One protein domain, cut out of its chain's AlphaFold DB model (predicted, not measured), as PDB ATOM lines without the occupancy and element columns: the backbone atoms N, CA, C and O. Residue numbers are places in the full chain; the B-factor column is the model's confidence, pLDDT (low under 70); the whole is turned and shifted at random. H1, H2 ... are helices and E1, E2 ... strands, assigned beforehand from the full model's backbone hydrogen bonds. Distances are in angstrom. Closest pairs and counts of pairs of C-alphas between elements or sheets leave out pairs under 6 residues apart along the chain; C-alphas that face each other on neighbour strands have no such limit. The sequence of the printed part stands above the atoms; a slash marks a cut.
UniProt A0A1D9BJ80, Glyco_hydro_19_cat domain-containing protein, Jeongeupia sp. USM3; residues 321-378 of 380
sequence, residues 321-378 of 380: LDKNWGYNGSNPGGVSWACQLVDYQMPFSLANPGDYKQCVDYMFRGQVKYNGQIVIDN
ATOM      1  N   LEU A 321     124.012 -48.419 117.512       95.56
ATOM      2  CA  LEU A 321     124.988 -48.994 118.428       95.56
ATOM      3  C   LEU A 321     126.000 -49.852 117.676       95.56
ATOM      4  O   LEU A 321     125.625 -50.715 116.884       95.56
ATOM      5  N   ASP A 322     127.274 -49.638 117.984       94.94
ATOM      6  CA  ASP A 322     128.383 -50.461 117.507       94.94
ATOM      7  C   ASP A 322     129.396 -50.700 118.633       94.94
ATOM      8  O   ASP A 322     129.321 -50.092 119.706       94.94
ATOM      9  N   LYS A 323     130.357 -51.591 118.398       92.88
ATOM     10  CA  LYS A 323     131.464 -51.886 119.296       92.88
ATOM     11  C   LYS A 323     132.198 -50.607 119.702       92.88
ATOM     12  O   LYS A 323     132.620 -49.798 118.873       92.88
ATOM     13  N   ASN A 324     132.398 -50.443 121.007       91.75
ATOM     14  CA  ASN A 324     133.301 -49.427 121.515       91.75
ATOM     15  C   ASN A 324     134.744 -49.932 121.431       91.75
ATOM     16  O   ASN A 324     135.119 -50.880 122.119       91.75
ATOM     17  N   TRP A 325     135.547 -49.274 120.596       87.00
ATOM     18  CA  TRP A 325     136.973 -49.561 120.410       87.00
ATOM     19  C   TRP A 325     137.878 -48.859 121.433       87.00
ATOM     20  O   TRP A 325     139.097 -48.984 121.367       87.00
ATOM     21  N   GLY A 326     137.299 -48.101 122.366       87.81
ATOM     22  CA  GLY A 326     138.027 -47.366 123.389       87.81
ATOM     23  C   GLY A 326     138.779 -48.270 124.366       87.81
ATOM     24  O   GLY A 326     138.340 -49.374 124.699       87.81
ATOM     25  N   TYR A 327     139.908 -47.754 124.855       87.75
ATOM     26  CA  TYR A 327     140.688 -48.399 125.903       87.75
ATOM     27  C   TYR A 327     140.005 -48.246 127.267       87.75
ATOM     28  O   TYR A 327     139.595 -47.148 127.646       87.75
ATOM     29  N   ASN A 328     139.936 -49.332 128.032       84.62
ATOM     30  CA  ASN A 328     139.533 -49.319 129.433       84.62
ATOM     31  C   ASN A 328     140.548 -50.109 130.265       84.62
ATOM     32  O   ASN A 328     140.530 -51.337 130.270       84.62
ATOM     33  N   GLY A 329     141.404 -49.402 131.005       86.06
ATOM     34  CA  GLY A 329     142.455 -50.015 131.827       86.06
ATOM     35  C   GLY A 329     141.950 -50.874 132.991       86.06
ATOM     36  O   GLY A 329     142.733 -51.616 133.572       86.06
ATOM     37  N   SER A 330     140.653 -50.813 133.312       87.00
ATOM     38  CA  SER A 330     140.030 -51.691 134.315       87.00
ATOM     39  C   SER A 330     139.681 -53.075 133.756       87.00
ATOM     40  O   SER A 330     139.371 -53.988 134.517       87.00
ATOM     41  N   ASN A 331     139.721 -53.242 132.432       85.06
ATOM     42  CA  ASN A 331     139.364 -54.476 131.750       85.06
ATOM     43  C   ASN A 331     140.628 -55.273 131.380       85.06
ATOM     44  O   ASN A 331     141.578 -54.684 130.856       85.06
ATOM     45  N   PRO A 332     140.664 -56.606 131.585       80.38
ATOM     46  CA  PRO A 332     141.669 -57.480 130.982       80.38
ATOM     47  C   PRO A 332     141.974 -57.148 129.514       80.38
ATOM     48  O   PRO A 332     141.079 -57.086 128.675       80.38
ATOM     49  N   GLY A 333     143.253 -56.908 129.207       80.81
ATOM     50  CA  GLY A 333     143.706 -56.539 127.860       80.81
ATOM     51  C   GLY A 333     143.363 -55.108 127.425       80.81
ATOM     52  O   GLY A 333     143.652 -54.739 126.292       80.81
ATOM     53  N   GLY A 334     142.768 -54.289 128.298       81.00
ATOM     54  CA  GLY A 334     142.473 -52.887 128.016       81.00
ATOM     55  C   GLY A 334     141.292 -52.652 127.074       81.00
ATOM     56  O   GLY A 334     141.098 -51.525 126.632       81.00
ATOM     57  N   VAL A 335     140.517 -53.682 126.726       80.69
ATOM     58  CA  VAL A 335     139.429 -53.581 125.740       80.69
ATOM     59  C   VAL A 335     138.116 -53.145 126.380       80.69
ATOM     60  O   VAL A 335     137.786 -53.542 127.494       80.69
ATOM     61  N   SER A 336     137.313 -52.359 125.669       82.88
ATOM     62  CA  SER A 336     135.937 -52.073 126.077       82.88
ATOM     63  C   SER A 336     134.993 -53.216 125.661       82.88
ATOM     64  O   SER A 336     134.855 -53.504 124.476       82.88
ATOM     65  N   TRP A 337     134.291 -53.833 126.622       86.12
ATOM     66  CA  TRP A 337     133.204 -54.810 126.383       86.12
ATOM     67  C   TRP A 337     131.819 -54.159 126.343       86.12
ATOM     68  O   TRP A 337     130.844 -54.674 126.893       86.12
ATOM     69  N   ALA A 338     131.750 -52.977 125.748       91.81
ATOM     70  CA  ALA A 338     130.535 -52.190 125.652       91.81
ATOM     71  C   ALA A 338     130.276 -51.797 124.203       91.81
ATOM     72  O   ALA A 338     131.209 -51.647 123.408       91.81
ATOM     73  N   CYS A 339     129.005 -51.596 123.879       95.19
ATOM     74  CA  CYS A 339     128.636 -50.866 122.680       95.19
ATOM     75  C   CYS A 339     128.551 -49.366 122.985       95.19
ATOM     76  O   CYS A 339     128.343 -48.959 124.128       95.19
ATOM     77  N   GLN A 340     128.714 -48.545 121.958       95.25
ATOM     78  CA  GLN A 340     128.597 -47.092 122.019       95.25
ATOM     79  C   GLN A 340     127.692 -46.582 120.906       95.25
ATOM     80  O   GLN A 340     127.442 -47.290 119.930       95.25
ATOM     81  N   LEU A 341     127.244 -45.335 121.043       94.44
ATOM     82  CA  LEU A 341     126.461 -44.688 120.004       94.44
ATOM     83  C   LEU A 341     127.323 -44.242 118.833       94.44
ATOM     84  O   LEU A 341     128.324 -43.544 119.017       94.44
ATOM     85  N   VAL A 342     126.869 -44.586 117.635       93.31
ATOM     86  CA  VAL A 342     127.493 -44.235 116.363       93.31
ATOM     87  C   VAL A 342     126.501 -43.550 115.432       93.31
ATOM     88  O   VAL A 342     125.282 -43.659 115.586       93.31
ATOM     89  N   ASP A 343     127.044 -42.799 114.481       90.69
ATOM     90  CA  ASP A 343     126.328 -41.957 113.524       90.69
ATOM     91  C   ASP A 343     126.236 -42.588 112.120       90.69
ATOM     92  O   ASP A 343     125.942 -41.905 111.137       90.69
ATOM     93  N   TYR A 344     126.406 -43.907 112.033       90.25
ATOM     94  CA  TYR A 344     126.165 -44.732 110.850       90.25
ATOM     95  C   TYR A 344     125.219 -45.891 111.181       90.25
ATOM     96  O   TYR A 344     125.088 -46.289 112.339       90.25
ATOM     97  N   GLN A 345     124.534 -46.429 110.172       89.50
ATOM     98  CA  GLN A 345     123.551 -47.492 110.378       89.50
ATOM     99  C   GLN A 345     124.191 -48.783 110.897       89.50
ATOM    100  O   GLN A 345     125.158 -49.286 110.333       89.50
ATOM    101  N   MET A 346     123.555 -49.359 111.913       93.25
ATOM    102  CA  MET A 346     123.782 -50.712 112.423       93.25
ATOM    103  C   MET A 346     122.419 -51.386 112.651       93.25
ATOM    104  O   MET A 346     121.400 -50.697 112.731       93.25
ATOM    105  N   PRO A 347     122.330 -52.719 112.784       93.62
ATOM    106  CA  PRO A 347     121.057 -53.383 113.093       93.62
ATOM    107  C   PRO A 347     120.550 -53.109 114.521       93.62
ATOM    108  O   PRO A 347     119.425 -53.484 114.855       93.62
ATOM    109  N   PHE A 348     121.359 -52.446 115.352       94.25
ATOM    110  CA  PHE A 348     121.057 -52.102 116.736       94.25
ATOM    111  C   PHE A 348     120.836 -50.598 116.877       94.25
ATOM    112  O   PHE A 348     121.704 -49.809 116.504       94.25
ATOM    113  N   SER A 349     119.707 -50.193 117.454       91.38
ATOM    114  CA  SER A 349     119.363 -48.785 117.668       91.38
ATOM    115  C   SER A 349     118.833 -48.549 119.076       91.38
ATOM    116  O   SER A 349     118.078 -49.367 119.597       91.38
ATOM    117  N   LEU A 350     119.153 -47.399 119.678       89.12
ATOM    118  CA  LEU A 350     118.554 -46.985 120.955       89.12
ATOM    119  C   LEU A 350     117.037 -46.807 120.889       89.12
ATOM    120  O   LEU A 350     116.384 -46.821 121.929       89.12
ATOM    121  N   ALA A 351     116.474 -46.649 119.691       85.00
ATOM    122  CA  ALA A 351     115.029 -46.572 119.518       85.00
ATOM    123  C   ALA A 351     114.316 -47.889 119.885       85.00
ATOM    124  O   ALA A 351     113.112 -47.878 120.135       85.00
ATOM    125  N   ASN A 352     115.045 -49.009 119.939       87.25
ATOM    126  CA  ASN A 352     114.486 -50.333 120.176       87.25
ATOM    127  C   ASN A 352     114.898 -50.867 121.558       87.25
ATOM    128  O   ASN A 352     116.092 -51.068 121.821       87.25
ATOM    129  N   PRO A 353     113.935 -51.174 122.442       88.25
ATOM    130  CA  PRO A 353     114.223 -51.862 123.693       88.25
ATOM    131  C   PRO A 353     115.005 -53.164 123.460       88.25
ATOM    132  O   PRO A 353     114.648 -53.982 122.617       88.25
ATOM    133  N   GLY A 354     116.083 -53.363 124.221       91.69
ATOM    134  CA  GLY A 354     116.911 -54.573 124.160       91.69
ATOM    135  C   GLY A 354     118.045 -54.556 123.129       91.69
ATOM    136  O   GLY A 354     118.951 -55.384 123.239       91.69
ATOM    137  N   ASP A 355     118.088 -53.604 122.192       94.31
ATOM    138  CA  ASP A 355     119.135 -53.565 121.156       94.31
ATOM    139  C   ASP A 355     120.540 -53.330 121.719       94.31
ATOM    140  O   ASP A 355     121.507 -53.853 121.171       94.31
ATOM    141  N   TYR A 356     120.679 -52.634 122.852       95.19
ATOM    142  CA  TYR A 356     121.974 -52.535 123.535       95.19
ATOM    143  C   TYR A 356     122.493 -53.897 123.991       95.19
ATOM    144  O   TYR A 356     123.655 -54.230 123.761       95.19
ATOM    145  N   LYS A 357     121.617 -54.714 124.585       94.38
ATOM    146  CA  LYS A 357     121.969 -56.076 124.979       94.38
ATOM    147  C   LYS A 357     122.318 -56.914 123.748       94.38
ATOM    148  O   LYS A 357     123.342 -57.581 123.770       94.38
ATOM    149  N   GLN A 358     121.524 -56.836 122.676       93.69
ATOM    150  CA  GLN A 358     121.802 -57.563 121.431       93.69
ATOM    151  C   GLN A 358     123.136 -57.153 120.798       93.69
ATOM    152  O   GLN A 358     123.878 -58.020 120.346       93.69
ATOM    153  N   CYS A 359     123.473 -55.861 120.819       95.62
ATOM    154  CA  CYS A 359     124.764 -55.369 120.351       95.62
ATOM    155  C   CYS A 359     125.914 -55.968 121.166       95.62
ATOM    156  O   CYS A 359     126.841 -56.536 120.594       95.62
ATOM    157  N   VAL A 360     125.839 -55.897 122.500       93.81
ATOM    158  CA  VAL A 360     126.878 -56.456 123.380       93.81
ATOM    159  C   VAL A 360     126.990 -57.971 123.205       93.81
ATOM    160  O   VAL A 360     128.096 -58.502 123.104       93.81
ATOM    161  N   ASP A 361     125.859 -58.671 123.134       92.31
ATOM    162  CA  ASP A 361     125.845 -60.114 122.932       92.31
ATOM    163  C   ASP A 361     126.486 -60.474 121.593       92.31
ATOM    164  O   ASP A 361     127.395 -61.294 121.568       92.31
ATOM    165  N   TYR A 362     126.099 -59.821 120.497       93.12
ATOM    166  CA  TYR A 362     126.690 -60.079 119.188       93.12
ATOM    167  C   TYR A 362     128.187 -59.772 119.167       93.12
ATOM    168  O   TYR A 362     128.962 -60.628 118.760       93.12
ATOM    169  N   MET A 363     128.604 -58.590 119.627       91.81
ATOM    170  CA  MET A 363     129.979 -58.101 119.469       91.81
ATOM    171  C   MET A 363     131.007 -58.796 120.369       91.81
ATOM    172  O   MET A 363     132.199 -58.719 120.072       91.81
ATOM    173  N   PHE A 364     130.575 -59.436 121.464       88.25
ATOM    174  CA  PHE A 364     131.497 -59.951 122.489       88.25
ATOM    175  C   PHE A 364     131.164 -61.343 123.039       88.25
ATOM    176  O   PHE A 364     131.962 -61.913 123.779       88.25
ATOM    177  N   ARG A 365     129.957 -61.867 122.797       85.50
ATOM    178  CA  ARG A 365     129.474 -63.113 123.431       85.50
ATOM    179  C   ARG A 365     128.774 -64.055 122.450       85.50
ATOM    180  O   ARG A 365     128.268 -65.099 122.854       85.50
ATOM    181  N   GLY A 366     128.706 -63.668 121.181       83.69
ATOM    182  CA  GLY A 366     127.821 -64.254 120.193       83.69
ATOM    183  C   GLY A 366     128.546 -65.231 119.286       83.69
ATOM    184  O   GLY A 366     129.678 -64.995 118.864       83.69
ATOM    185  N   GLN A 367     127.847 -66.306 118.940       89.94
ATOM    186  CA  GLN A 367     128.224 -67.190 117.847       89.94
ATOM    187  C   GLN A 367     127.090 -67.227 116.830       89.94
ATOM    188  O   GLN A 367     125.937 -67.451 117.201       89.94
ATOM    189  N   VAL A 368     127.415 -67.055 115.551       89.06
ATOM    190  CA  VAL A 368     126.465 -67.316 114.465       89.06
ATOM    191  C   VAL A 368     126.718 -68.725 113.964       89.06
ATOM    192  O   VAL A 368     127.835 -69.061 113.560       89.06
ATOM    193  N   LYS A 369     125.676 -69.557 114.012       90.00
ATOM    194  CA  LYS A 369     125.694 -70.918 113.482       90.00
ATOM    195  C   LYS A 369     124.920 -70.969 112.174       90.00
ATOM    196  O   LYS A 369     123.783 -70.516 112.117       90.00
ATOM    197  N   TYR A 370     125.521 -71.556 111.150       89.56
ATOM    198  CA  TYR A 370     124.917 -71.734 109.837       89.56
ATOM    199  C   TYR A 370     125.152 -73.158 109.355       89.56
ATOM    200  O   TYR A 370     126.279 -73.649 109.401       89.56
ATOM    201  N   ASN A 371     124.076 -73.847 108.969       89.50
ATOM    202  CA  ASN A 371     124.087 -75.272 108.617       89.50
ATOM    203  C   ASN A 371     124.829 -76.149 109.648       89.50
ATOM    204  O   ASN A 371     125.617 -77.025 109.304       89.50
ATOM    205  N   GLY A 372     124.601 -75.877 110.938       91.75
ATOM    206  CA  GLY A 372     125.209 -76.611 112.052       91.75
ATOM    207  C   GLY A 372     126.659 -76.230 112.383       91.75
ATOM    208  O   GLY A 372     127.181 -76.704 113.390       91.75
ATOM    209  N   GLN A 373     127.300 -75.352 111.606       91.75
ATOM    210  CA  GLN A 373     128.684 -74.918 111.821       91.75
ATOM    211  C   GLN A 373     128.752 -73.507 112.408       91.75
ATOM    212  O   GLN A 373     127.986 -72.631 112.015       91.75
ATOM    213  N   ILE A 374     129.683 -73.269 113.336       92.19
ATOM    214  CA  ILE A 374     129.977 -71.917 113.832       92.19
ATOM    215  C   ILE A 374     130.752 -71.177 112.738       92.19
ATOM    216  O   ILE A 374     131.863 -71.571 112.395       92.19
ATOM    217  N   VAL A 375     130.158 -70.114 112.195       91.94
ATOM    218  CA  VAL A 375     130.717 -69.312 111.089       91.94
ATOM    219  C   VAL A 375     131.169 -67.919 111.525       91.94
ATOM    220  O   VAL A 375     131.965 -67.288 110.833       91.94
ATOM    221  N   ILE A 376     130.674 -67.449 112.674       90.38
ATOM    222  CA  ILE A 376     131.134 -66.248 113.381       90.38
ATOM    223  C   ILE A 376     131.242 -66.626 114.857       90.38
ATOM    224  O   ILE A 376     130.309 -67.223 115.397       90.38
ATOM    225  N   ASP A 377     132.360 -66.288 115.493       90.12
ATOM    226  CA  ASP A 377     132.618 -66.548 116.910       90.12
ATOM    227  C   ASP A 377     133.274 -65.326 117.551       90.12
ATOM    228  O   ASP A 377     134.490 -65.174 117.512       90.12
ATOM    229  N   ASN A 378     132.446 -64.450 118.122       85.06
ATOM    230  CA  ASN A 378     132.885 -63.201 118.747       85.06
ATOM    231  C   ASN A 378     133.211 -63.378 120.244       85.06
ATOM    232  O   ASN A 378     133.330 -62.390 120.964       85.06
TER     233      ASN A 378
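What this domain is: This is residues 321 to 378 of the 380 residues of the protein "Glyco_hydro_19_cat domain-containing protein" of Jeongeupia sp. USM3 (UniProt A0A1D9BJ80). One short helix, H1, lies between two small two-stranded hairpins: E1 and E2 cover one side of it, and E3 and E4 lead away from its last residues as an arm. A long loop, residues 324 to 338, joins E1 to E2. The printed part has 58 residues, with four named strands and one named helix in the order E1, E2, H1, E3, E4; both two-stranded sheets are antiparallel. The class is mixed, helices and strands, with under half of the residues in named elements. The whole is loose, with a radius of gyration of the C-alphas of 12.9 A and spans of 38 by 31 by 18 A.

How they stand to each other: Start at E1, residues 321 to 323, and its antiparallel hairpin partner E2, residues 339 to 342, where N 340 and O 322 are 2.8 A apart, within hydrogen-bond range. Next comes H1, residues 355 to 365, with every O i to N i+4 pair within hydrogen-bond range. Its closest C-alphas to E1 are Met 363 and Lys 323, 6.4 A apart; to E2, Val 360 and Cys 339, 5.9 A. Then find the hairpin of E3, residues 367 to 370, and E4, residues 373 to 377, antiparallel at 149 degrees, with N 368 and O 376 at 2.9 A. H1 and E4 are near each other, while E1 and E3 are apart.

Where its parts are: Find C-alpha 321 at (124.988, -48.994, 118.428), where E1 begins; it runs 7.1 A, and E2 9.2 A. H1 runs 14.3 A from C-alpha 355 at (119.135, -53.565, 121.156). E3 measures 9.8 A, and E4 10.6 A, ending at (132.618, -66.548, 116.910).

The domain as a whole: The farthest C-alphas, Gly 329 and Asn 371, are 38.9 A apart. The links E1 to E2 and E2 to H1 are long. The printed part has no cut, and no printed residue is under 70 in the model's pLDDT.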